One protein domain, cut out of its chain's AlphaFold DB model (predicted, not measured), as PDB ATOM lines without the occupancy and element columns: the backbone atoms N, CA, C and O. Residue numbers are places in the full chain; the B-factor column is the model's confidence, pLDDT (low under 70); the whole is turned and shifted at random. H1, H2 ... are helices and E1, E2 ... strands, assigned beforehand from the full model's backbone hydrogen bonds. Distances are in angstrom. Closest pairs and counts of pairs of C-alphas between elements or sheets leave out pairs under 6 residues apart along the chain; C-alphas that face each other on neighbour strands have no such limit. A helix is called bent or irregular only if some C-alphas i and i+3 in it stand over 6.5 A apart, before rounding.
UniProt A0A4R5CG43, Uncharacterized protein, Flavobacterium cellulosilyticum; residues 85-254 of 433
ATOM      1  N   ARG A  85     196.633 281.150  87.363       88.88
ATOM      2  CA  ARG A  85     195.416 280.345  87.541       88.88
ATOM      3  C   ARG A  85     195.500 279.426  88.762       88.88
ATOM      4  O   ARG A  85     194.536 279.334  89.518       88.88
ATOM      5  N   HIS A  86     196.633 278.757  88.960       93.12
ATOM      6  CA  HIS A  86     196.820 277.831  90.077       93.12
ATOM      7  C   HIS A  86     196.938 278.583  91.406       93.12
ATOM      8  O   HIS A  86     196.287 278.212  92.377       93.12
ATOM      9  N   VAL A  87     197.661 279.711  91.427       93.44
ATOM     10  CA  VAL A  87     197.734 280.581  92.614       93.44
ATOM     11  C   VAL A  87     196.369 281.172  92.961       93.44
ATOM     12  O   VAL A  87     196.000 281.253  94.129       93.44
ATOM     13  N   HIS A  88     195.582 281.546  91.955       90.50
ATOM     14  CA  HIS A  88     194.209 281.989  92.157       90.50
ATOM     15  C   HIS A  88     193.340 280.893  92.799       90.50
ATOM     16  O   HIS A  88     192.616 281.172  93.754       90.50
ATOM     17  N   SER A  89     193.458 279.644  92.336       91.19
ATOM     18  CA  SER A  89     192.787 278.494  92.957       91.19
ATOM     19  C   SER A  89     193.217 278.293  94.412       91.19
ATOM     20  O   SER A  89     192.363 278.105  95.276       91.19
ATOM     21  N   LEU A  90     194.519 278.386  94.702       95.19
ATOM     22  CA  LEU A  90     195.056 278.276  96.060       95.19
ATOM     23  C   LEU A  90     194.461 279.344  96.991       95.19
ATOM     24  O   LEU A  90     193.949 279.022  98.062       95.19
ATOM     25  N   LEU A  91     194.455 280.607  96.550       93.50
ATOM     26  CA  LEU A  91     193.874 281.719  97.307       93.50
ATOM     27  C   LEU A  91     192.378 281.524  97.580       93.50
ATOM     28  O   LEU A  91     191.929 281.848  98.675       93.50
ATOM     29  N   ILE A  92     191.605 280.992  96.625       90.19
ATOM     30  CA  ILE A  92     190.177 280.689  96.836       90.19
ATOM     31  C   ILE A  92     189.996 279.663  97.948       90.19
ATOM     32  O   ILE A  92     189.137 279.846  98.811       90.19
ATOM     33  N   GLN A  93     190.762 278.574  97.900       92.62
ATOM     34  CA  GLN A  93     190.605 277.478  98.848       92.62
ATOM     35  C   GLN A  93     190.999 277.910 100.260       92.62
ATOM     36  O   GLN A  93     190.206 277.738 101.182       92.62
ATOM     37  N   LEU A  94     192.141 278.590 100.408       95.00
ATOM     38  CA  LEU A  94     192.549 279.186 101.682       95.00
ATOM     39  C   LEU A  94     191.499 280.179 102.196       95.00
ATOM     40  O   LEU A  94     191.079 280.089 103.345       95.00
ATOM     41  N   PHE A  95     191.004 281.078 101.338       93.19
ATOM     42  CA  PHE A  95     189.973 282.046 101.718       93.19
ATOM     43  C   PHE A  95     188.694 281.367 102.223       93.19
ATOM     44  O   PHE A  95     188.123 281.805 103.219       93.19
ATOM     45  N   ARG A  96     188.233 280.300 101.560       90.88
ATOM     46  CA  ARG A  96     187.041 279.542 101.975       90.88
ATOM     47  C   ARG A  96     187.247 278.848 103.310       90.88
ATOM     48  O   ARG A  96     186.418 279.013 104.197       90.88
ATOM     49  N   MET A  97     188.345 278.114 103.434       94.25
ATOM     50  CA  MET A  97     188.700 277.369 104.635       94.25
ATOM     51  C   MET A  97     188.784 278.289 105.856       94.25
ATOM     52  O   MET A  97     188.104 278.056 106.850       94.25
ATOM     53  N   ILE A  98     189.551 279.379 105.751       95.31
ATOM     54  CA  ILE A  98     189.745 280.334 106.846       95.31
ATOM     55  C   ILE A  98     188.404 280.961 107.243       95.31
ATOM     56  O   ILE A  98     188.067 280.974 108.420       95.31
ATOM     57  N   ASN A  99     187.599 281.436 106.286       93.44
ATOM     58  CA  ASN A  99     186.300 282.036 106.607       93.44
ATOM     59  C   ASN A  99     185.318 281.033 107.237       93.44
ATOM     60  O   ASN A  99     184.548 281.431 108.104       93.44
ATOM     61  N   GLN A 100     185.327 279.758 106.822       92.00
ATOM     62  CA  GLN A 100     184.489 278.722 107.443       92.00
ATOM     63  C   GLN A 100     184.867 278.514 108.910       92.00
ATOM     64  O   GLN A 100     183.980 278.463 109.754       92.00
ATOM     65  N   ILE A 101     186.167 278.464 109.214       94.19
ATOM     66  CA  ILE A 101     186.668 278.373 110.590       94.19
ATOM     67  C   ILE A 101     186.248 279.611 111.391       94.19
ATOM     68  O   ILE A 101     185.649 279.477 112.452       94.19
ATOM     69  N   LEU A 102     186.506 280.822 110.882       93.62
ATOM     70  CA  LEU A 102     186.139 282.057 111.586       93.62
ATOM     71  C   LEU A 102     184.637 282.106 111.892       93.62
ATOM     72  O   LEU A 102     184.251 282.458 113.002       93.62
ATOM     73  N   TYR A 103     183.794 281.696 110.941       91.25
ATOM     74  CA  TYR A 103     182.350 281.624 111.147       91.25
ATOM     75  C   TYR A 103     181.952 280.569 112.185       91.25
ATOM     76  O   TYR A 103     181.180 280.876 113.091       91.25
ATOM     77  N   ALA A 104     182.503 279.354 112.092       90.62
ATOM     78  CA  ALA A 104     182.209 278.255 113.013       90.62
ATOM     79  C   ALA A 104     182.475 278.634 114.479       90.62
ATOM     80  O   ALA A 104     181.685 278.306 115.361       90.62
ATOM     81  N   TYR A 105     183.541 279.398 114.721       92.06
ATOM     82  CA  TYR A 105     183.928 279.881 116.048       92.06
ATOM     83  C   TYR A 105     183.404 281.282 116.391       92.06
ATOM     84  O   TYR A 105     183.825 281.861 117.390       92.06
ATOM     85  N   LYS A 106     182.472 281.830 115.598       91.06
ATOM     86  CA  LYS A 106     181.837 283.143 115.828       91.06
ATOM     87  C   LYS A 106     182.836 284.309 115.925       91.06
ATOM     88  O   LYS A 106     182.644 285.251 116.689       91.06
ATOM     89  N   ILE A 107     183.905 284.263 115.131       91.50
ATOM     90  CA  ILE A 107     184.897 285.336 115.024       91.50
ATOM     91  C   ILE A 107     184.454 286.303 113.922       91.50
ATOM     92  O   ILE A 107     184.695 286.089 112.733       91.50
ATOM     93  N   GLU A 108     183.815 287.401 114.320       88.88
ATOM     94  CA  GLU A 108     183.259 288.419 113.415       88.88
ATOM     95  C   GLU A 108     184.324 289.397 112.886       88.88
ATOM     96  O   GLU A 108     184.247 290.614 113.065       88.88
ATOM     97  N   LYS A 109     185.355 288.869 112.221       89.56
ATOM     98  CA  LYS A 109     186.419 289.672 111.605       89.56
ATOM     99  C   LYS A 109     186.657 289.279 110.161       89.56
ATOM    100  O   LYS A 109     186.571 288.113 109.784       89.56
ATOM    101  N   LYS A 110     187.025 290.264 109.342       89.19
ATOM    102  CA  LYS A 110     187.558 289.972 108.007       89.19
ATOM    103  C   LYS A 110     188.942 289.360 108.141       89.19
ATOM    104  O   LYS A 110     189.700 289.769 109.018       89.19
ATOM    105  N   ILE A 111     189.311 288.462 107.227       91.50
ATOM    106  CA  ILE A 111     190.623 287.796 107.233       91.50
ATOM    107  C   ILE A 111     191.768 288.808 107.355       91.50
ATOM    108  O   ILE A 111     192.713 288.566 108.101       91.50
ATOM    109  N   GLU A 112     191.685 289.961 106.682       89.44
ATOM    110  CA  GLU A 112     192.705 291.014 106.747       89.44
ATOM    111  C   GLU A 112     192.910 291.573 108.166       89.44
ATOM    112  O   GLU A 112     194.037 291.915 108.527       89.44
ATOM    113  N   GLU A 113     191.846 291.611 108.968       93.19
ATOM    114  CA  GLU A 113     191.766 292.214 110.304       93.19
ATOM    115  C   GLU A 113     192.046 291.204 111.436       93.19
ATOM    116  O   GLU A 113     192.269 291.620 112.573       93.19
ATOM    117  N   VAL A 114     192.066 289.896 111.139       94.44
ATOM    118  CA  VAL A 114     192.356 288.838 112.127       94.44
ATOM    119  C   VAL A 114     193.781 288.970 112.662       94.44
ATOM    120  O   VAL A 114     194.742 289.034 111.883       94.44
ATOM    121  N   GLN A 115     193.895 288.968 113.988       93.56
ATOM    122  CA  GLN A 115     195.128 288.938 114.773       93.56
ATOM    123  C   GLN A 115     195.233 287.611 115.537       93.56
ATOM    124  O   GLN A 115     194.234 286.941 115.772       93.56
ATOM    125  N   GLU A 116     196.439 287.260 115.978       92.06
ATOM    126  CA  GLU A 116     196.719 286.022 116.725       92.06
ATOM    127  C   GLU A 116     195.823 285.862 117.961       92.06
ATOM    128  O   GLU A 116     195.233 284.808 118.185       92.06
ATOM    129  N   LYS A 117     195.618 286.962 118.699       92.19
ATOM    130  CA  LYS A 117     194.770 286.996 119.897       92.19
ATOM    131  C   LYS A 117     193.312 286.603 119.649       92.19
ATOM    132  O   LYS A 117     192.634 286.160 120.567       92.19
ATOM    133  N   ASP A 118     192.832 286.768 118.416       91.81
ATOM    134  CA  ASP A 118     191.453 286.445 118.049       91.81
ATOM    135  C   ASP A 118     191.237 284.927 117.924       91.81
ATOM    136  O   ASP A 118     190.100 284.472 117.854       91.81
ATOM    137  N   LEU A 119     192.323 284.146 117.891       93.75
ATOM    138  CA  LEU A 119     192.325 282.704 117.646       93.75
ATOM    139  C   LEU A 119     192.687 281.887 118.897       93.75
ATOM    140  O   LEU A 119     192.692 280.660 118.833       93.75
ATOM    141  N   ILE A 120     192.977 282.537 120.032       85.38
ATOM    142  CA  ILE A 120     193.465 281.884 121.264       85.38
ATOM    143  C   ILE A 120     192.525 280.759 121.724       85.38
ATOM    144  O   ILE A 120     192.984 279.696 122.129       85.38
ATOM    145  N   ASN A 121     191.212 280.956 121.586       82.62
ATOM    146  CA  ASN A 121     190.195 280.023 122.085       82.62
ATOM    147  C   ASN A 121     189.868 278.870 121.119       82.62
ATOM    148  O   ASN A 121     188.884 278.160 121.332       82.62
ATOM    149  N   LEU A 122     190.629 278.710 120.030       88.88
ATOM    150  CA  LEU A 122     190.404 277.627 119.071       88.88
ATOM    151  C   LEU A 122     190.990 276.303 119.563       88.88
ATOM    152  O   LEU A 122     190.319 275.277 119.504       88.88
ATOM    153  N   SER A 123     192.231 276.319 120.052       86.38
ATOM    154  CA  SER A 123     192.946 275.107 120.468       86.38
ATOM    155  C   SER A 123     192.247 274.424 121.649       86.38
ATOM    156  O   SER A 123     191.961 275.056 122.662       86.38
ATOM    157  N   GLY A 124     191.972 273.128 121.515       81.06
ATOM    158  CA  GLY A 124     191.215 272.316 122.470       81.06
ATOM    159  C   GLY A 124     189.692 272.449 122.365       81.06
ATOM    160  O   GLY A 124     188.974 271.672 122.989       81.06
ATOM    161  N   ASN A 125     189.175 273.385 121.565       87.25
ATOM    162  CA  ASN A 125     187.742 273.616 121.417       87.25
ATOM    163  C   ASN A 125     187.213 272.929 120.153       87.25
ATOM    164  O   ASN A 125     187.066 273.546 119.099       87.25
ATOM    165  N   VAL A 126     186.962 271.625 120.246       87.94
ATOM    166  CA  VAL A 126     186.434 270.830 119.132       87.94
ATOM    167  C   VAL A 126     184.927 271.049 119.021       87.94
ATOM    168  O   VAL A 126     184.176 270.775 119.953       87.94
ATOM    169  N   LEU A 127     184.475 271.522 117.861       88.88
ATOM    170  CA  LEU A 127     183.050 271.676 117.578       88.88
ATOM    171  C   LEU A 127     182.471 270.381 116.999       88.88
ATOM    172  O   LEU A 127     183.115 269.707 116.194       88.88
ATOM    173  N   ASN A 128     181.226 270.077 117.373       87.38
ATOM    174  CA  ASN A 128     180.454 269.002 116.755       87.38
ATOM    175  C   ASN A 128     180.190 269.295 115.275       87.38
ATOM    176  O   ASN A 128     180.278 270.439 114.832       87.38
ATOM    177  N   THR A 129     179.820 268.266 114.516       88.88
ATOM    178  CA  THR A 129     179.459 268.435 113.109       88.88
ATOM    179  C   THR A 129     178.178 269.255 112.972       88.88
ATOM    180  O   THR A 129     177.171 268.954 113.615       88.88
ATOM    181  N   PHE A 130     178.192 270.277 112.118       84.50
ATOM    182  CA  PHE A 130     176.999 271.049 111.769       84.50
ATOM    183  C   PHE A 130     177.094 271.605 110.352       84.50
ATOM    184  O   PHE A 130     178.172 271.723 109.766       84.50
ATOM    185  N   LYS A 131     175.941 271.979 109.803       86.00
ATOM    186  CA  LYS A 131     175.849 272.513 108.450       86.00
ATOM    187  C   LYS A 131     176.129 274.006 108.404       86.00
ATOM    188  O   LYS A 131     175.605 274.777 109.205       86.00
ATOM    189  N   ILE A 132     176.908 274.413 107.410       84.50
ATOM    190  CA  ILE A 132     177.195 275.807 107.093       84.50
ATOM    191  C   ILE A 132     176.689 276.099 105.685       84.50
ATOM    192  O   ILE A 132     177.162 275.515 104.709       84.50
ATOM    193  N   SER A 133     175.793 277.075 105.577       82.88
ATOM    194  CA  SER A 133     175.367 277.622 104.292       82.88
ATOM    195  C   SER A 133     176.079 278.933 104.013       82.88
ATOM    196  O   SER A 133     176.134 279.833 104.857       82.88
ATOM    197  N   TYR A 134     176.648 279.053 102.816       81.88
ATOM    198  CA  TYR A 134     177.322 280.273 102.405       81.88
ATOM    199  C   TYR A 134     177.133 280.606 100.931       81.88
ATOM    200  O   TYR A 134     177.065 279.752 100.047       81.88
ATOM    201  N   LEU A 135     177.122 281.908 100.666       79.75
ATOM    202  CA  LEU A 135     177.137 282.491  99.339       79.75
ATOM    203  C   LEU A 135     178.535 283.025  99.075       79.75
ATOM    204  O   LEU A 135     178.980 283.991  99.697       79.75
ATOM    205  N   SER A 136     179.225 282.409  98.121       77.38
ATOM    206  CA  SER A 136     180.475 282.961  97.605       77.38
ATOM    207  C   SER A 136     180.195 283.794  96.363       77.38
ATOM    208  O   SER A 136     179.535 283.332  95.432       77.38
ATOM    209  N   THR A 137     180.690 285.028  96.354       71.50
ATOM    210  CA  THR A 137     180.581 285.934  95.213       71.50
ATOM    211  C   THR A 137     181.961 286.366  94.770       71.50
ATOM    212  O   THR A 137     182.755 286.864  95.575       71.50
ATOM    213  N   GLU A 138     182.229 286.210  93.481       70.44
ATOM    214  CA  GLU A 138     183.448 286.706  92.864       70.44
ATOM    215  C   GLU A 138     183.146 288.001  92.096       70.44
ATOM    216  O   GLU A 138     182.152 288.131  91.370       70.44
ATOM    217  N   HIS A 139     184.009 288.998  92.287       67.06
ATOM    218  CA  HIS A 139     183.903 290.285  91.616       67.06
ATOM    219  C   HIS A 139     185.188 290.606  90.877       67.06
ATOM    220  O   HIS A 139     186.255 290.608  91.485       67.06
ATOM    221  N   TRP A 140     185.089 290.989  89.607       65.38
ATOM    222  CA  TRP A 140     186.235 291.483  88.847       65.38
ATOM    223  C   TRP A 140     186.304 293.008  88.933       65.38
ATOM    224  O   TRP A 140     185.288 293.692  88.741       65.38
ATOM    225  N   LYS A 141     187.495 293.568  89.182       56.97
ATOM    226  CA  LYS A 141     187.733 295.004  88.953       56.97
ATOM    227  C   LYS A 141     188.228 295.181  87.524       56.97
ATOM    228  O   LYS A 141     189.260 294.650  87.126       56.97
ATOM    229  N   HIS A 142     187.482 295.943  86.732       49.12
ATOM    230  CA  HIS A 142     187.889 296.255  85.371       49.12
ATOM    231  C   HIS A 142     188.998 297.318  85.410       49.12
ATOM    232  O   HIS A 142     188.778 298.399  85.952       49.12
ATOM    233  N   PHE A 143     190.144 297.052  84.771       45.47
ATOM    234  CA  PHE A 143     191.310 297.960  84.725       45.47
ATOM    235  C   PHE A 143     190.982 299.412  84.301       45.47
ATOM    236  O   PHE A 143     191.719 300.331  84.629       45.47
ATOM    237  N   TRP A 144     189.855 299.628  83.609       40.66
ATOM    238  CA  TRP A 144     189.458 300.918  83.025       40.66
ATOM    239  C   TRP A 144     188.149 301.508  83.580       40.66
ATOM    240  O   TRP A 144     187.728 302.579  83.148       40.66
ATOM    241  N   LYS A 145     187.453 300.833  84.509       40.38
ATOM    242  CA  LYS A 145     186.212 301.350  85.119       40.38
ATOM    243  C   LYS A 145     186.138 300.960  86.590       40.38
ATOM    244  O   LYS A 145     186.221 299.779  86.906       40.38
ATOM    245  N   LYS A 146     185.851 301.933  87.465       37.72
ATOM    246  CA  LYS A 146     185.520 301.774  88.902       37.72
ATOM    247  C   LYS A 146     184.229 300.954  89.168       37.72
ATOM    248  O   LYS A 146     183.532 301.192  90.144       37.72
ATOM    249  N   GLY A 147     183.870 300.006  88.302       46.16
ATOM    250  CA  GLY A 147     182.707 299.135  88.458       46.16
ATOM    251  C   GLY A 147     183.130 297.711  88.806       46.16
ATOM    252  O   GLY A 147     183.952 297.124  88.104       46.16
ATOM    253  N   LYS A 148     182.547 297.159  89.875       53.06
ATOM    254  CA  LYS A 148     182.622 295.732  90.214       53.06
ATOM    255  C   LYS A 148     181.736 294.980  89.221       53.06
ATOM    256  O   LYS A 148     180.531 295.214  89.206       53.06
ATOM    257  N   GLN A 149     182.301 294.113  88.383       51.44
ATOM    258  CA  GLN A 149     181.487 293.188  87.594       51.44
ATOM    259  C   GLN A 149     181.343 291.890  88.389       51.44
ATOM    260  O   GLN A 149     182.341 291.270  88.740       51.44
ATOM    261  N   PHE A 150     180.107 291.522  88.717       53.62
ATOM    262  CA  PHE A 150     179.780 290.263  89.381       53.62
ATOM    263  C   PHE A 150     179.917 289.110  88.386       53.62
ATOM    264  O   PHE A 150     179.315 289.169  87.309       53.62
ATOM    265  N   THR A 151     180.726 288.103  88.712       51.78
ATOM    266  CA  THR A 151     180.949 286.947  87.828       51.78
ATOM    267  C   THR A 151     180.098 285.742  88.181       51.78
ATOM    268  O   THR A 151     179.825 284.928  87.304       51.78
ATOM    269  N   GLY A 152     179.583 285.685  89.407       56.31
ATOM    270  CA  GLY A 152     178.615 284.684  89.833       56.31
ATOM    271  C   GLY A 152     178.471 284.641  91.349       56.31
ATOM    272  O   GLY A 152     179.360 285.075  92.083       56.31
ATOM    273  N   SER A 153     177.336 284.107  91.794       60.28
ATOM    274  CA  SER A 153     177.111 283.653  93.163       60.28
ATOM    275  C   SER A 153     176.977 282.147  93.153       60.28
ATOM    276  O   SER A 153     176.228 281.608  92.339       60.28
ATOM    277  N   ILE A 154     177.641 281.484  94.089       64.69
ATOM    278  CA  ILE A 154     177.431 280.064  94.338       64.69
ATOM    279  C   ILE A 154     176.958 279.934  95.774       64.69
ATOM    280  O   ILE A 154     177.709 280.270  96.694       64.69
ATOM    281  N   HIS A 155     175.713 279.489  95.926       74.12
ATOM    282  CA  HIS A 155     175.178 279.026  97.195       74.12
ATOM    283  C   HIS A 155     175.670 277.594  97.429       74.12
ATOM    284  O   HIS A 155     175.614 276.773  96.510       74.12
ATOM    285  N   ARG A 156     176.213 277.315  98.614       78.38
ATOM    286  CA  ARG A 156     176.641 275.975  99.022       78.38
ATOM    287  C   ARG A 156     176.266 275.742 100.471       78.38
ATOM    288  O   ARG A 156     176.550 276.587 101.311       78.38
ATOM    289  N   GLU A 157     175.715 274.570 100.719       82.81
ATOM    290  CA  GLU A 157     175.551 273.982 102.040       82.81
ATOM    291  C   GLU A 157     176.658 272.936 102.197       82.81
ATOM    292  O   GLU A 157     176.903 272.154 101.271       82.81
ATOM    293  N   VAL A 158     177.404 272.994 103.296       86.88
ATOM    294  CA  VAL A 158     178.539 272.102 103.556       86.88
ATOM    295  C   VAL A 158     178.557 271.659 105.013       86.88
ATOM    296  O   VAL A 158     178.177 272.430 105.892       86.88
ATOM    297  N   ASP A 159     179.050 270.452 105.268       89.38
ATOM    298  CA  ASP A 159     179.228 269.932 106.621       89.38
ATOM    299  C   ASP A 159     180.580 270.384 107.188       89.38
ATOM    300  O   ASP A 159     181.642 270.083 106.641       89.38
ATOM    301  N   TYR A 160     180.551 271.136 108.284       90.25
ATOM    302  CA  TYR A 160     181.734 271.444 109.085       90.25
ATOM    303  C   TYR A 160     181.925 270.337 110.125       90.25
ATOM    304  O   TYR A 160     180.927 269.950 110.727       90.25
ATOM    305  N   PRO A 161     183.149 269.844 110.396       91.88
ATOM    306  CA  PRO A 161     184.445 270.293 109.870       91.88
ATOM    307  C   PRO A 161     184.880 269.638 108.547       91.88
ATOM    308  O   PRO A 161     185.929 269.992 108.007       91.88
ATOM    309  N   GLU A 162     184.107 268.695 108.008       91.50
ATOM    310  CA  GLU A 162     184.502 267.873 106.856       91.50
ATOM    311  C   GLU A 162     184.880 268.708 105.622       91.50
ATOM    312  O   GLU A 162     185.874 268.438 104.947       91.50
ATOM    313  N   SER A 163     184.152 269.793 105.352       91.62
ATOM    314  CA  SER A 163     184.446 270.707 104.246       91.62
ATOM    315  C   SER A 163     185.804 271.392 104.371       91.62
ATOM    316  O   SER A 163     186.469 271.621 103.358       91.62
ATOM    317  N   VAL A 164     186.228 271.710 105.596       93.50
ATOM    318  CA  VAL A 164     187.547 272.285 105.882       93.50
ATOM    319  C   VAL A 164     188.626 271.237 105.644       93.50
ATOM    320  O   VAL A 164     189.605 271.530 104.958       93.50
ATOM    321  N   VAL A 165     188.426 270.005 106.118       93.94
ATOM    322  CA  VAL A 165     189.398 268.922 105.915       93.94
ATOM    323  C   VAL A 165     189.533 268.550 104.439       93.94
ATOM    324  O   VAL A 165     190.645 268.415 103.932       93.94
ATOM    325  N   ASN A 166     188.428 268.501 103.697       93.31
ATOM    326  CA  ASN A 166     188.449 268.293 102.249       93.31
ATOM    327  C   ASN A 166     189.247 269.383 101.518       93.31
ATOM    328  O   ASN A 166     189.971 269.091 100.561       93.31
ATOM    329  N   ILE A 167     189.162 270.636 101.977       94.25
ATOM    330  CA  ILE A 167     190.002 271.709 101.442       94.25
ATOM    331  C   ILE A 167     191.471 271.463 101.793       94.25
ATOM    332  O   ILE A 167     192.291 271.503 100.874       94.25
ATOM    333  N   LEU A 168     191.800 271.170 103.056       94.50
ATOM    334  CA  LEU A 168     193.171 270.877 103.498       94.50
ATOM    335  C   LEU A 168     193.810 269.763 102.655       94.50
ATOM    336  O   LEU A 168     194.910 269.951 102.140       94.50
ATOM    337  N   ASN A 169     193.078 268.676 102.396       93.00
ATOM    338  CA  ASN A 169     193.525 267.551 101.559       93.00
ATOM    339  C   ASN A 169     193.820 267.951 100.110       93.00
ATOM    340  O   ASN A 169     194.644 267.336  99.435       93.00
ATOM    341  N   SER A 170     193.148 268.987  99.606       93.88
ATOM    342  CA  SER A 170     193.339 269.467  98.236       93.88
ATOM    343  C   SER A 170     194.536 270.411  98.077       93.88
ATOM    344  O   SER A 170     195.041 270.560  96.959       93.88
ATOM    345  N   LEU A 171     195.004 271.052  99.158       94.50
ATOM    346  CA  LEU A 171     196.062 272.067  99.091       94.50
ATOM    347  C   LEU A 171     197.393 271.521  98.542       94.50
ATOM    348  O   LEU A 171     197.929 272.169  97.636       94.50
ATOM    349  N   PRO A 172     197.902 270.344  98.970       93.69
ATOM    350  CA  PRO A 172     199.146 269.788  98.429       93.69
ATOM    351  C   PRO A 172     199.096 269.589  96.912       93.69
ATOM    352  O   PRO A 172     200.015 269.990  96.200       93.69
ATOM    353  N   ASN A 173     197.978 269.082  96.386       94.50
ATOM    354  CA  ASN A 173     197.795 268.894  94.944       94.50
ATOM    355  C   ASN A 173     197.789 270.226  94.181       94.50
ATOM    356  O   ASN A 173     198.344 270.325  93.085       94.50
ATOM    357  N   ILE A 174     197.183 271.278  94.742       94.69
ATOM    358  CA  ILE A 174     197.202 272.615  94.128       94.69
ATOM    359  C   ILE A 174     198.630 273.177  94.112       94.69
ATOM    360  O   ILE A 174     199.049 273.762  93.111       94.69
ATOM    361  N   ILE A 175     199.392 272.982  95.190       94.19
ATOM    362  CA  ILE A 175     200.797 273.397  95.279       94.19
ATOM    363  C   ILE A 175     201.650 272.630  94.264       94.19
ATOM    364  O   ILE A 175     202.440 273.235  93.537       94.19
ATOM    365  N   GLU A 176     201.438 271.324  94.118       94.00
ATOM    366  CA  GLU A 176     202.125 270.516  93.114       94.00
ATOM    367  C   GLU A 176     201.821 271.003  91.684       94.00
ATOM    368  O   GLU A 176     202.727 271.113  90.854       94.00
ATOM    369  N   GLN A 177     200.576 271.397  91.396       94.06
ATOM    370  CA  GLN A 177     200.221 272.002  90.108       94.06
ATOM    371  C   GLN A 177     200.959 273.324  89.852       94.06
ATOM    372  O   GLN A 177     201.365 273.576  88.718       94.06
ATOM    373  N   ILE A 178     201.179 274.155  90.878       92.69
ATOM    374  CA  ILE A 178     201.991 275.379  90.755       92.69
ATOM    375  C   ILE A 178     203.426 275.024  90.339       92.69
ATOM    376  O   ILE A 178     203.968 275.646  89.420       92.69
ATOM    377  N   ARG A 179     204.024 274.002  90.968       90.44
ATOM    378  CA  ARG A 179     205.385 273.535  90.650       90.44
ATOM    379  C   ARG A 179     205.488 272.984  89.237       90.44
ATOM    380  O   ARG A 179     206.395 273.365  88.503       90.44
ATOM    381  N   LYS A 180     204.540 272.127  88.845       91.62
ATOM    382  CA  LYS A 180     204.470 271.545  87.497       91.62
ATOM    383  C   LYS A 180     204.296 272.630  86.432       91.62
ATOM    384  O   LYS A 180     204.960 272.581  85.402       91.62
ATOM    385  N   ALA A 181     203.455 273.633  86.692       88.94
ATOM    386  CA  ALA A 181     203.206 274.725  85.753       88.94
ATOM    387  C   ALA A 181     204.441 275.609  85.523       88.94
ATOM    388  O   ALA A 181     204.659 276.078  84.405       88.94
ATOM    389  N   ASN A 182     205.262 275.850  86.548       87.88
ATOM    390  CA  ASN A 182     206.535 276.540  86.375       87.88
ATOM    391  C   ASN A 182     207.587 276.036  87.370       87.88
ATOM    392  O   ASN A 182     207.685 276.606  88.455       87.88
ATOM    393  N   PRO A 183     208.464 275.094  86.986       80.81
ATOM    394  CA  PRO A 183     209.528 274.590  87.859       80.81
ATOM    395  C   PRO A 183     210.491 275.682  88.351       80.81
ATOM    396  O   PRO A 183     211.113 275.550  89.399       80.81
ATOM    397  N   LYS A 184     210.586 276.804  87.624       80.19
ATOM    398  CA  LYS A 184     211.427 277.961  87.966       80.19
ATOM    399  C   LYS A 184     210.668 279.030  88.762       80.19
ATOM    400  O   LYS A 184     211.031 280.206  88.718       80.19
ATOM    401  N   PHE A 185     209.600 278.675  89.480       77.94
ATOM    402  CA  PHE A 185     208.857 279.630  90.316       77.94
ATOM    403  C   PHE A 185     209.710 280.233  91.449       77.94
ATOM    404  O   PHE A 185     209.411 281.338  91.898       77.94
ATOM    405  N   GLN A 186     210.817 279.573  91.811       79.19
ATOM    406  CA  GLN A 186     211.814 280.015  92.797       79.19
ATOM    407  C   GLN A 186     212.539 281.328  92.448       79.19
ATOM    408  O   GLN A 186     213.220 281.898  93.291       79.19
ATOM    409  N   VAL A 187     212.388 281.853  91.225       82.50
ATOM    410  CA  VAL A 187     212.967 283.156  90.832       82.50
ATOM    411  C   VAL A 187     212.402 284.323  91.667       82.50
ATOM    412  O   VAL A 187     213.066 285.351  91.838       82.50
ATOM    413  N   ASP A 188     211.181 284.176  92.186       89.06
ATOM    414  CA  ASP A 188     210.610 285.063  93.204       89.06
ATOM    415  C   ASP A 188     210.745 284.380  94.574       89.06
ATOM    416  O   ASP A 188     209.931 283.534  94.944       89.06
ATOM    417  N   GLU A 189     211.812 284.722  95.299       89.56
ATOM    418  CA  GLU A 189     212.144 284.138  96.607       89.56
ATOM    419  C   GLU A 189     211.003 284.311  97.612       89.56
ATOM    420  O   GLU A 189     210.660 283.367  98.314       89.56
ATOM    421  N   SER A 190     210.359 285.484  97.635       91.31
ATOM    422  CA  SER A 190     209.233 285.743  98.536       91.31
ATOM    423  C   SER A 190     208.032 284.864  98.209       91.31
ATOM    424  O   SER A 190     207.361 284.383  99.115       91.31
ATOM    425  N   PHE A 191     207.747 284.642  96.924       94.19
ATOM    426  CA  PHE A 191     206.696 283.709  96.522       94.19
ATOM    427  C   PHE A 191     207.044 282.271  96.915       94.19
ATOM    428  O   PHE A 191     206.196 281.577  97.470       94.19
ATOM    429  N   ALA A 192     208.275 281.832  96.655       93.25
ATOM    430  CA  ALA A 192     208.718 280.482  96.986       93.25
ATOM    431  C   ALA A 192     208.664 280.210  98.493       93.25
ATOM    432  O   ALA A 192     208.128 279.184  98.894       93.25
ATOM    433  N   GLU A 193     209.131 281.156  99.311       94.88
ATOM    434  CA  GLU A 193     209.057 281.099 100.772       94.88
ATOM    435  C   GLU A 193     207.615 280.903 101.258       94.88
ATOM    436  O   GLU A 193     207.355 280.016 102.066       94.88
ATOM    437  N   ILE A 194     206.662 281.676 100.723       96.00
ATOM    438  CA  ILE A 194     205.246 281.569 101.103       96.00
ATOM    439  C   ILE A 194     204.658 280.217 100.688       96.00
ATOM    440  O   ILE A 194     203.937 279.602 101.465       96.00
ATOM    441  N   ILE A 195     204.946 279.741  99.472       95.38
ATOM    442  CA  ILE A 195     204.432 278.445  99.005       95.38
ATOM    443  C   ILE A 195     204.973 277.298  99.861       95.38
ATOM    444  O   ILE A 195     204.198 276.424 100.240       95.38
ATOM    445  N   THR A 196     206.266 277.319 100.191       93.69
ATOM    446  CA  THR A 196     206.869 276.328 101.089       93.69
ATOM    447  C   THR A 196     206.244 276.404 102.478       93.69
ATOM    448  O   THR A 196     205.844 275.376 103.004       93.69
ATOM    449  N   SER A 197     206.074 277.607 103.035       95.31
ATOM    450  CA  SER A 197     205.461 277.807 104.356       95.31
ATOM    451  C   SER A 197     204.024 277.274 104.435       95.31
ATOM    452  O   SER A 197     203.663 276.635 105.420       95.31
ATOM    453  N   ILE A 198     203.217 277.462 103.382       95.56
ATOM    454  CA  ILE A 198     201.862 276.890 103.299       95.56
ATOM    455  C   ILE A 198     201.917 275.360 103.227       95.56
ATOM    456  O   ILE A 198     201.122 274.697 103.886       95.56
ATOM    457  N   GLU A 199     202.815 274.801 102.413       92.94
ATOM    458  CA  GLU A 199     202.936 273.351 102.230       92.94
ATOM    459  C   GLU A 199     203.371 272.636 103.512       92.94
ATOM    460  O   GLU A 199     202.803 271.606 103.860       92.94
ATOM    461  N   THR A 200     204.359 273.191 104.213       93.56
ATOM    462  CA  THR A 200     204.938 272.602 105.426       93.56
ATOM    463  C   THR A 200     204.228 273.059 106.697       93.56
ATOM    464  O   THR A 200     204.767 272.906 107.791       93.56
ATOM    465  N   ASN A 201     203.063 273.699 106.585       95.06
ATOM    466  CA  ASN A 201     202.365 274.201 107.756       95.06
ATOM    467  C   ASN A 201     201.828 273.023 108.600       95.06
ATOM    468  O   ASN A 201     201.066 272.207 108.069       95.06
ATOM    469  N   PRO A 202     202.120 272.956 109.915       92.50
ATOM    470  CA  PRO A 202     201.695 271.831 110.752       92.50
ATOM    471  C   PRO A 202     200.175 271.658 110.846       92.50
ATOM    472  O   PRO A 202     199.694 270.564 111.140       92.50
ATOM    473  N   PHE A 203     199.391 272.709 110.575       92.25
ATOM    474  CA  PHE A 203     197.933 272.617 110.512       92.25
ATOM    475  C   PHE A 203     197.474 271.680 109.388       92.25
ATOM    476  O   PHE A 203     196.547 270.900 109.586       92.25
ATOM    477  N   LEU A 204     198.133 271.720 108.221       91.44
ATOM    478  CA  LEU A 204     197.841 270.801 107.118       91.44
ATOM    479  C   LEU A 204     198.240 269.379 107.501       91.44
ATOM    480  O   LEU A 204     197.432 268.470 107.362       91.44
ATOM    481  N   GLU A 205     199.454 269.190 108.014       86.56
ATOM    482  CA  GLU A 205     199.966 267.863 108.378       86.56
ATOM    483  C   GLU A 205     199.107 267.173 109.450       86.56
ATOM    484  O   GLU A 205     198.842 265.974 109.371       86.56
ATOM    485  N   THR A 206     198.637 267.939 110.436       89.25
ATOM    486  CA  THR A 206     197.866 267.406 111.565       89.25
ATOM    487  C   THR A 206     196.438 267.040 111.170       89.25
ATOM    488  O   THR A 206     195.922 266.016 111.617       89.25
ATOM    489  N   TYR A 207     195.788 267.880 110.360       90.19
ATOM    490  CA  TYR A 207     194.346 267.794 110.117       90.19
ATOM    491  C   TYR A 207     193.962 267.292 108.726       90.19
ATOM    492  O   TYR A 207     192.794 266.975 108.496       90.19
ATOM    493  N   ALA A 208     194.916 267.168 107.802       84.62
ATOM    494  CA  ALA A 208     194.678 266.446 106.562       84.62
ATOM    495  C   ALA A 208     194.327 264.973 106.848       84.62
ATOM    496  O   ALA A 208     194.728 264.374 107.848       84.62
ATOM    497  N   ASN A 209     193.551 264.382 105.947       81.81
ATOM    498  CA  ASN A 209     193.073 263.004 105.964       81.81
ATOM    499  C   ASN A 209     192.219 262.638 107.190       81.81
ATOM    500  O   ASN A 209     192.134 261.463 107.534       81.81
ATOM    501  N   ASN A 210     191.571 263.620 107.835       74.50
ATOM    502  CA  ASN A 210     190.707 263.419 109.009       74.50
ATOM    503  C   ASN A 210     191.416 262.697 110.175       74.50
ATOM    504  O   ASN A 210     190.775 261.983 110.944       74.50
ATOM    505  N   LYS A 211     192.739 262.863 110.320       75.06
ATOM    506  CA  LYS A 211     193.513 262.143 111.343       75.06
ATOM    507  C   LYS A 211     193.085 262.504 112.771       75.06
ATOM    508  O   LYS A 211     193.055 261.636 113.637       75.06
ATOM    509  N   TYR A 212     192.734 263.769 112.994       85.06
ATOM    510  CA  TYR A 212     192.241 264.285 114.269       85.06
ATOM    511  C   TYR A 212     191.088 265.275 114.048       85.06
ATOM    512  O   TYR A 212     191.075 265.970 113.027       85.06
ATOM    513  N   PRO A 213     190.144 265.396 115.002       88.56
ATOM    514  CA  PRO A 213     189.176 266.488 115.017       88.56
ATOM    515  C   PRO A 213     189.875 267.850 114.980       88.56
ATOM    516  O   PRO A 213     190.885 268.041 115.659       88.56
ATOM    517  N   LEU A 214     189.341 268.800 114.203       90.69
ATOM    518  CA  LEU A 214     189.943 270.129 114.063       90.69
ATOM    519  C   LEU A 214     190.156 270.801 115.423       90.69
ATOM    520  O   LEU A 214     189.266 270.806 116.270       90.69
ATOM    521  N   PHE A 215     191.333 271.407 115.574       93.12
ATOM    522  CA  PHE A 215     191.793 272.105 116.776       93.12
ATOM    523  C   PHE A 215     191.959 271.244 118.032       93.12
ATOM    524  O   PHE A 215     192.186 271.802 119.101       93.12
ATOM    525  N   LEU A 216     191.931 269.910 117.935       90.12
ATOM    526  CA  LEU A 216     192.222 269.039 119.079       90.12
ATOM    527  C   LEU A 216     193.639 269.263 119.645       90.12
ATOM    528  O   LEU A 216     193.839 269.175 120.855       90.12
ATOM    529  N   THR A 217     194.631 269.537 118.793       86.75
ATOM    530  CA  THR A 217     196.032 269.654 119.219       86.75
ATOM    531  C   THR A 217     196.393 271.063 119.695       86.75
ATOM    532  O   THR A 217     195.918 272.076 119.168       86.75
ATOM    533  N   VAL A 218     197.283 271.139 120.686       85.38
ATOM    534  CA  VAL A 218     197.840 272.404 121.194       85.38
ATOM    535  C   VAL A 218     198.634 273.115 120.089       85.38
ATOM    536  O   VAL A 218     199.336 272.470 119.313       85.38
ATOM    537  N   GLY A 219     198.511 274.443 120.001       87.00
ATOM    538  CA  GLY A 219     199.188 275.269 118.985       87.00
ATOM    539  C   GLY A 219     198.489 275.305 117.619       87.00
ATOM    540  O   GLY A 219     198.991 275.907 116.670       87.00
ATOM    541  N   SER A 220     197.310 274.689 117.484       91.50
ATOM    542  CA  SER A 220     196.524 274.714 116.238       91.50
ATOM    543  C   SER A 220     196.113 276.121 115.812       91.50
ATOM    544  O   SER A 220     196.091 276.430 114.621       91.50
ATOM    545  N   ASN A 221     195.807 276.976 116.785       93.12
ATOM    546  CA  ASN A 221     195.546 278.399 116.597       93.12
ATOM    547  C   ASN A 221     196.740 279.130 115.961       93.12
ATOM    548  O   ASN A 221     196.545 279.880 115.004       93.12
ATOM    549  N   ASP A 222     197.960 278.871 116.432       94.00
ATOM    550  CA  ASP A 222     199.180 279.522 115.936       94.00
ATOM    551  C   ASP A 222     199.494 279.056 114.509       94.00
ATOM    552  O   ASP A 222     199.805 279.857 113.622       94.00
ATOM    553  N   ASN A 223     199.313 277.758 114.247       94.12
ATOM    554  CA  ASN A 223     199.489 277.187 112.915       94.12
ATOM    555  C   ASN A 223     198.467 277.752 111.909       94.12
ATOM    556  O   ASN A 223     198.838 278.112 110.785       94.12
ATOM    557  N   LEU A 224     197.200 277.917 112.320       96.00
ATOM    558  CA  LEU A 224     196.181 278.605 111.522       96.00
ATOM    559  C   LEU A 224     196.536 280.082 111.304       96.00
ATOM    560  O   LEU A 224     196.376 280.594 110.194       96.00
ATOM    561  N   TYR A 225     197.020 280.779 112.333       96.56
ATOM    562  CA  TYR A 225     197.430 282.174 112.210       96.56
ATOM    563  C   TYR A 225     198.575 282.344 111.205       96.56
ATOM    564  O   TYR A 225     198.555 283.265 110.383       96.56
ATOM    565  N   SER A 226     199.531 281.413 111.204       95.88
ATOM    566  CA  SER A 226     200.592 281.344 110.200       95.88
ATOM    567  C   SER A 226     200.021 281.209 108.777       95.88
ATOM    568  O   SER A 226     200.351 282.020 107.908       95.88
ATOM    569  N   LEU A 227     199.048 280.311 108.553       96.12
ATOM    570  CA  LEU A 227     198.350 280.198 107.259       96.12
ATOM    571  C   LEU A 227     197.616 281.481 106.859       96.12
ATOM    572  O   LEU A 227     197.617 281.858 105.685       96.12
ATOM    573  N   ILE A 228     196.990 282.171 107.814       96.94
ATOM    574  CA  ILE A 228     196.331 283.461 107.573       96.94
ATOM    575  C   ILE A 228     197.358 284.508 107.123       96.94
ATOM    576  O   ILE A 228     197.103 285.260 106.177       96.94
ATOM    577  N   ASN A 229     198.531 284.555 107.754       97.00
ATOM    578  CA  ASN A 229     199.604 285.464 107.360       97.00
ATOM    579  C   ASN A 229     200.153 285.134 105.971       97.00
ATOM    580  O   ASN A 229     200.318 286.043 105.153       97.00
ATOM    581  N   ASP A 230     200.363 283.861 105.660       96.88
ATOM    582  CA  ASP A 230     200.812 283.438 104.336       96.88
ATOM    583  C   ASP A 230     199.772 283.728 103.253       96.88
ATOM    584  O   ASP A 230     200.125 284.234 102.186       96.88
ATOM    585  N   TYR A 231     198.481 283.552 103.545       96.19
ATOM    586  CA  TYR A 231     197.397 284.011 102.678       96.19
ATOM    587  C   TYR A 231     197.496 285.522 102.401       96.19
ATOM    588  O   TYR A 231     197.485 285.943 101.238       96.19
ATOM    589  N   LYS A 232     197.645 286.352 103.446       95.00
ATOM    590  CA  LYS A 232     197.775 287.818 103.314       95.00
ATOM    591  C   LYS A 232     198.999 288.197 102.472       95.00
ATOM    592  O   LYS A 232     198.903 289.048 101.579       95.00
ATOM    593  N   ARG A 233     200.149 287.563 102.727       95.38
ATOM    594  CA  ARG A 233     201.401 287.781 101.983       95.38
ATOM    595  C   ARG A 233     201.245 287.381 100.516       95.38
ATOM    596  O   ARG A 233     201.584 288.175  99.637       95.38
ATOM    597  N   LEU A 234     200.665 286.211 100.245       94.56
ATOM    598  CA  LEU A 234     200.429 285.706  98.893       94.56
ATOM    599  C   LEU A 234     199.500 286.633  98.103       94.56
ATOM    600  O   LEU A 234     199.807 287.005  96.968       94.56
ATOM    601  N   TYR A 235     198.400 287.073  98.721       91.56
ATOM    602  CA  TYR A 235     197.454 288.002  98.105       91.56
ATOM    603  C   TYR A 235     198.128 289.329  97.720       91.56
ATOM    604  O   TYR A 235     197.897 289.854  96.625       91.56
ATOM    605  N   LYS A 236     199.030 289.841  98.575       92.12
ATOM    606  CA  LYS A 236     199.810 291.069  98.339       92.12
ATOM    607  C   LYS A 236     200.793 290.948  97.166       92.12
ATOM    608  O   LYS A 236     201.058 291.957  96.507       92.12
ATOM    609  N   LEU A 237     201.290 289.746  96.858       91.25
ATOM    610  CA  LEU A 237     202.176 289.509  95.709       91.25
ATOM    611  C   LEU A 237     201.462 289.576  94.349       91.25
ATOM    612  O   LEU A 237     202.142 289.717  93.324       91.25
ATOM    613  N   LYS A 238     200.121 289.534  94.319       89.19
ATOM    614  CA  LYS A 238     199.301 289.758  93.111       89.19
ATOM    615  C   LYS A 238     199.594 288.791  91.957       89.19
ATOM    616  O   LYS A 238     199.604 289.173  90.788       89.19
ATOM    617  N   TYR A 239     199.860 287.526  92.267       88.88
ATOM    618  CA  TYR A 239     200.027 286.482  91.247       88.88
ATOM    619  C   TYR A 239     198.710 286.180  90.513       88.88
ATOM    620  O   TYR A 239     198.704 285.948  89.306       88.88
ATOM    621  N   GLN A 240     197.588 286.253  91.228       83.25
ATOM    622  CA  GLN A 240     196.239 286.018  90.720       83.25
ATOM    623  C   GLN A 240     195.790 287.026  89.651       83.25
ATOM    624  O   GLN A 240     195.028 286.663  88.755       83.25
ATOM    625  N   ASP A 241     196.308 288.259  89.695       81.12
ATOM    626  CA  ASP A 241     195.847 289.388  88.874       81.12
ATOM    627  C   ASP A 241     196.012 289.156  87.359       81.12
ATOM    628  O   ASP A 241     195.305 289.774  86.562       81.12
ATOM    629  N   TYR A 242     196.920 288.260  86.950       73.25
ATOM    630  CA  TYR A 242     197.138 287.896  85.542       73.25
ATOM    631  C   TYR A 242     196.099 286.916  84.992       73.25
ATOM    632  O   TYR A 242     195.865 286.906  83.784       73.25
ATOM    633  N   HIS A 243     195.501 286.092  85.855       66.25
ATOM    634  CA  HIS A 243     194.397 285.216  85.479       66.25
ATOM    635  C   HIS A 243     193.103 286.009  85.574       66.25
ATOM    636  O   HIS A 243     192.433 286.212  84.566       66.25
ATOM    637  N   LEU A 244     192.797 286.499  86.779       65.38
ATOM    638  CA  LEU A 244     191.596 287.253  87.105       65.38
ATOM    639  C   LEU A 244     191.921 288.281  88.184       65.38
ATOM    640  O   LEU A 244     192.318 287.934  89.295       65.38
ATOM    641  N   TYR A 245     191.694 289.559  87.877       65.25
ATOM    642  CA  TYR A 245     191.732 290.616  88.881       65.25
ATOM    643  C   TYR A 245     190.425 290.590  89.676       65.25
ATOM    644  O   TYR A 245     189.507 291.385  89.427       65.25
ATOM    645  N   SER A 246     190.312 289.629  90.591       65.00
ATOM    646  CA  SER A 246     189.106 289.423  91.377       65.00
ATOM    647  C   SER A 246     189.338 289.425  92.879       65.00
ATOM    648  O   SER A 246     190.442 289.232  93.388       65.00
ATOM    649  N   PHE A 247     188.269 289.742  93.598       69.44
ATOM    650  CA  PHE A 247     188.206 289.592  95.041       69.44
ATOM    651  C   PHE A 247     186.981 288.762  95.397       69.44
ATOM    652  O   PHE A 247     185.950 288.815  94.714       69.44
ATOM    653  N   PHE A 248     187.119 288.007  96.478       72.56
ATOM    654  CA  PHE A 248     186.098 287.106  96.973       72.56
ATOM    655  C   PHE A 248     185.354 287.757  98.123       72.56
ATOM    656  O   PHE A 248     185.931 288.461  98.948       72.56
ATOM    657  N   LYS A 249     184.052 287.515  98.166       76.56
ATOM    658  CA  LYS A 249     183.265 287.691  99.378       76.56
ATOM    659  C   LYS A 249     182.571 286.380  99.672       76.56
ATOM    660  O   LYS A 249     182.053 285.744  98.755       76.56
ATOM    661  N   ILE A 250     182.571 286.001 100.938       80.81
ATOM    662  CA  ILE A 250     181.736 284.931 101.455       80.81
ATOM    663  C   ILE A 250     180.784 285.580 102.449       80.81
ATOM    664  O   ILE A 250     181.212 286.367 103.291       80.81
ATOM    665  N   ARG A 251     179.495 285.297 102.293       81.62
ATOM    666  CA  ARG A 251     178.474 285.593 103.292       81.62
ATOM    667  C   ARG A 251     177.952 284.265 103.807       81.62
ATOM    668  O   ARG A 251     177.557 283.433 102.995       81.62
ATOM    669  N   PHE A 252     177.977 284.087 105.116       82.06
ATOM    670  CA  PHE A 252     177.345 282.956 105.778       82.06
ATOM    671  C   PHE A 252     175.908 283.309 106.145       82.06
ATOM    672  O   PHE A 252     175.593 284.491 106.296       82.06
ATOM    673  N   PHE A 253     175.064 282.288 106.226       77.25
ATOM    674  CA  PHE A 253     173.651 282.415 106.556       77.25
ATOM    675  C   PHE A 253     173.358 281.568 107.783       77.25
ATOM    676  O   PHE A 253     173.831 280.430 107.886       77.25
ATOM    677  N   ASN A 254     172.549 282.106 108.687       76.00
ATOM    678  CA  ASN A 254     171.832 281.263 109.634       76.00
ATOM    679  C   ASN A 254     170.633 280.577 108.944       76.00
ATOM    680  O   ASN A 254     170.294 280.885 107.799       76.00
TER     681      ASN A 254
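AT A GLANCE: This is residues 85 to 254 of the 433 residues of an uncharacterized protein of Flavobacterium cellulosilyticum (UniProt A0A4R5CG43). A twisted three-stranded sheet covers one side of H1, which runs through the middle; beyond H1, helices H3b, H4 and H6 join it in a bundle of four, up and down, each running against the one before. The 170 printed residues hold H1 H2 E1 E2 H3 H4 H5 H6 E3, class mixed; the sheet, order E2 E1 E3, is antiparallel. It is compact, radius of gyration of the C-alphas 16.1 A, spans 47 by 37 by 27 A.

IN THESE COORDINATES: H1, residues 85 to 104, begins at C-alpha (195.416, 280.345, 87.541) and spans 28.8 A. H2 is 116 to 119, E1 130 to 141, 34.8 A, and E2 148 to 160, 30.8 A, which bends by 62 degrees at 151. H3, 162 to 181, was assigned as one helix by its hydrogen bonds but is bent, C-alphas 169 and 172 being 6.8 A apart: arms H3a, 162 to 169, and H3b, 172 to 181. H4 is 189 to 199; H5, 202 to 210, is irregular, C-alphas 206 and 209 being 8.6 A apart. H6, 220 to 237, spans 25.9 A; E3, 246 to 253, ends at C-alpha (173.651, 282.415, 106.556).

HOW THE PARTS SIT: H1 is on the sheet, two layers, at a height of 4.6 A. In hairpin E1 and E2, N 132 and O 158 are 2.8 A apart; between E1 and E3, N 135 and O 251, 2.8 A. H6, the hub, touches H1, H2, H4 and H5; its closest C-alphas to H4 are Asp 230 and Ile 194, 5.8 A. H3a touches H1, closest C-alphas Val 164 and Met 97, 5.4 A. Every O i to N i+4 pair is within hydrogen-bond range in H1, H3a, H3b, H4 and H6, but 3 of 5 in H5; H2 is too short.

THE WHOLE: C-alphas 124 and 144 are farthest apart, 48.8 A. The printed part has no cut; the link H1 to H2 is long. pLDDT is under 70 at 139 to 154 and 243 to 247.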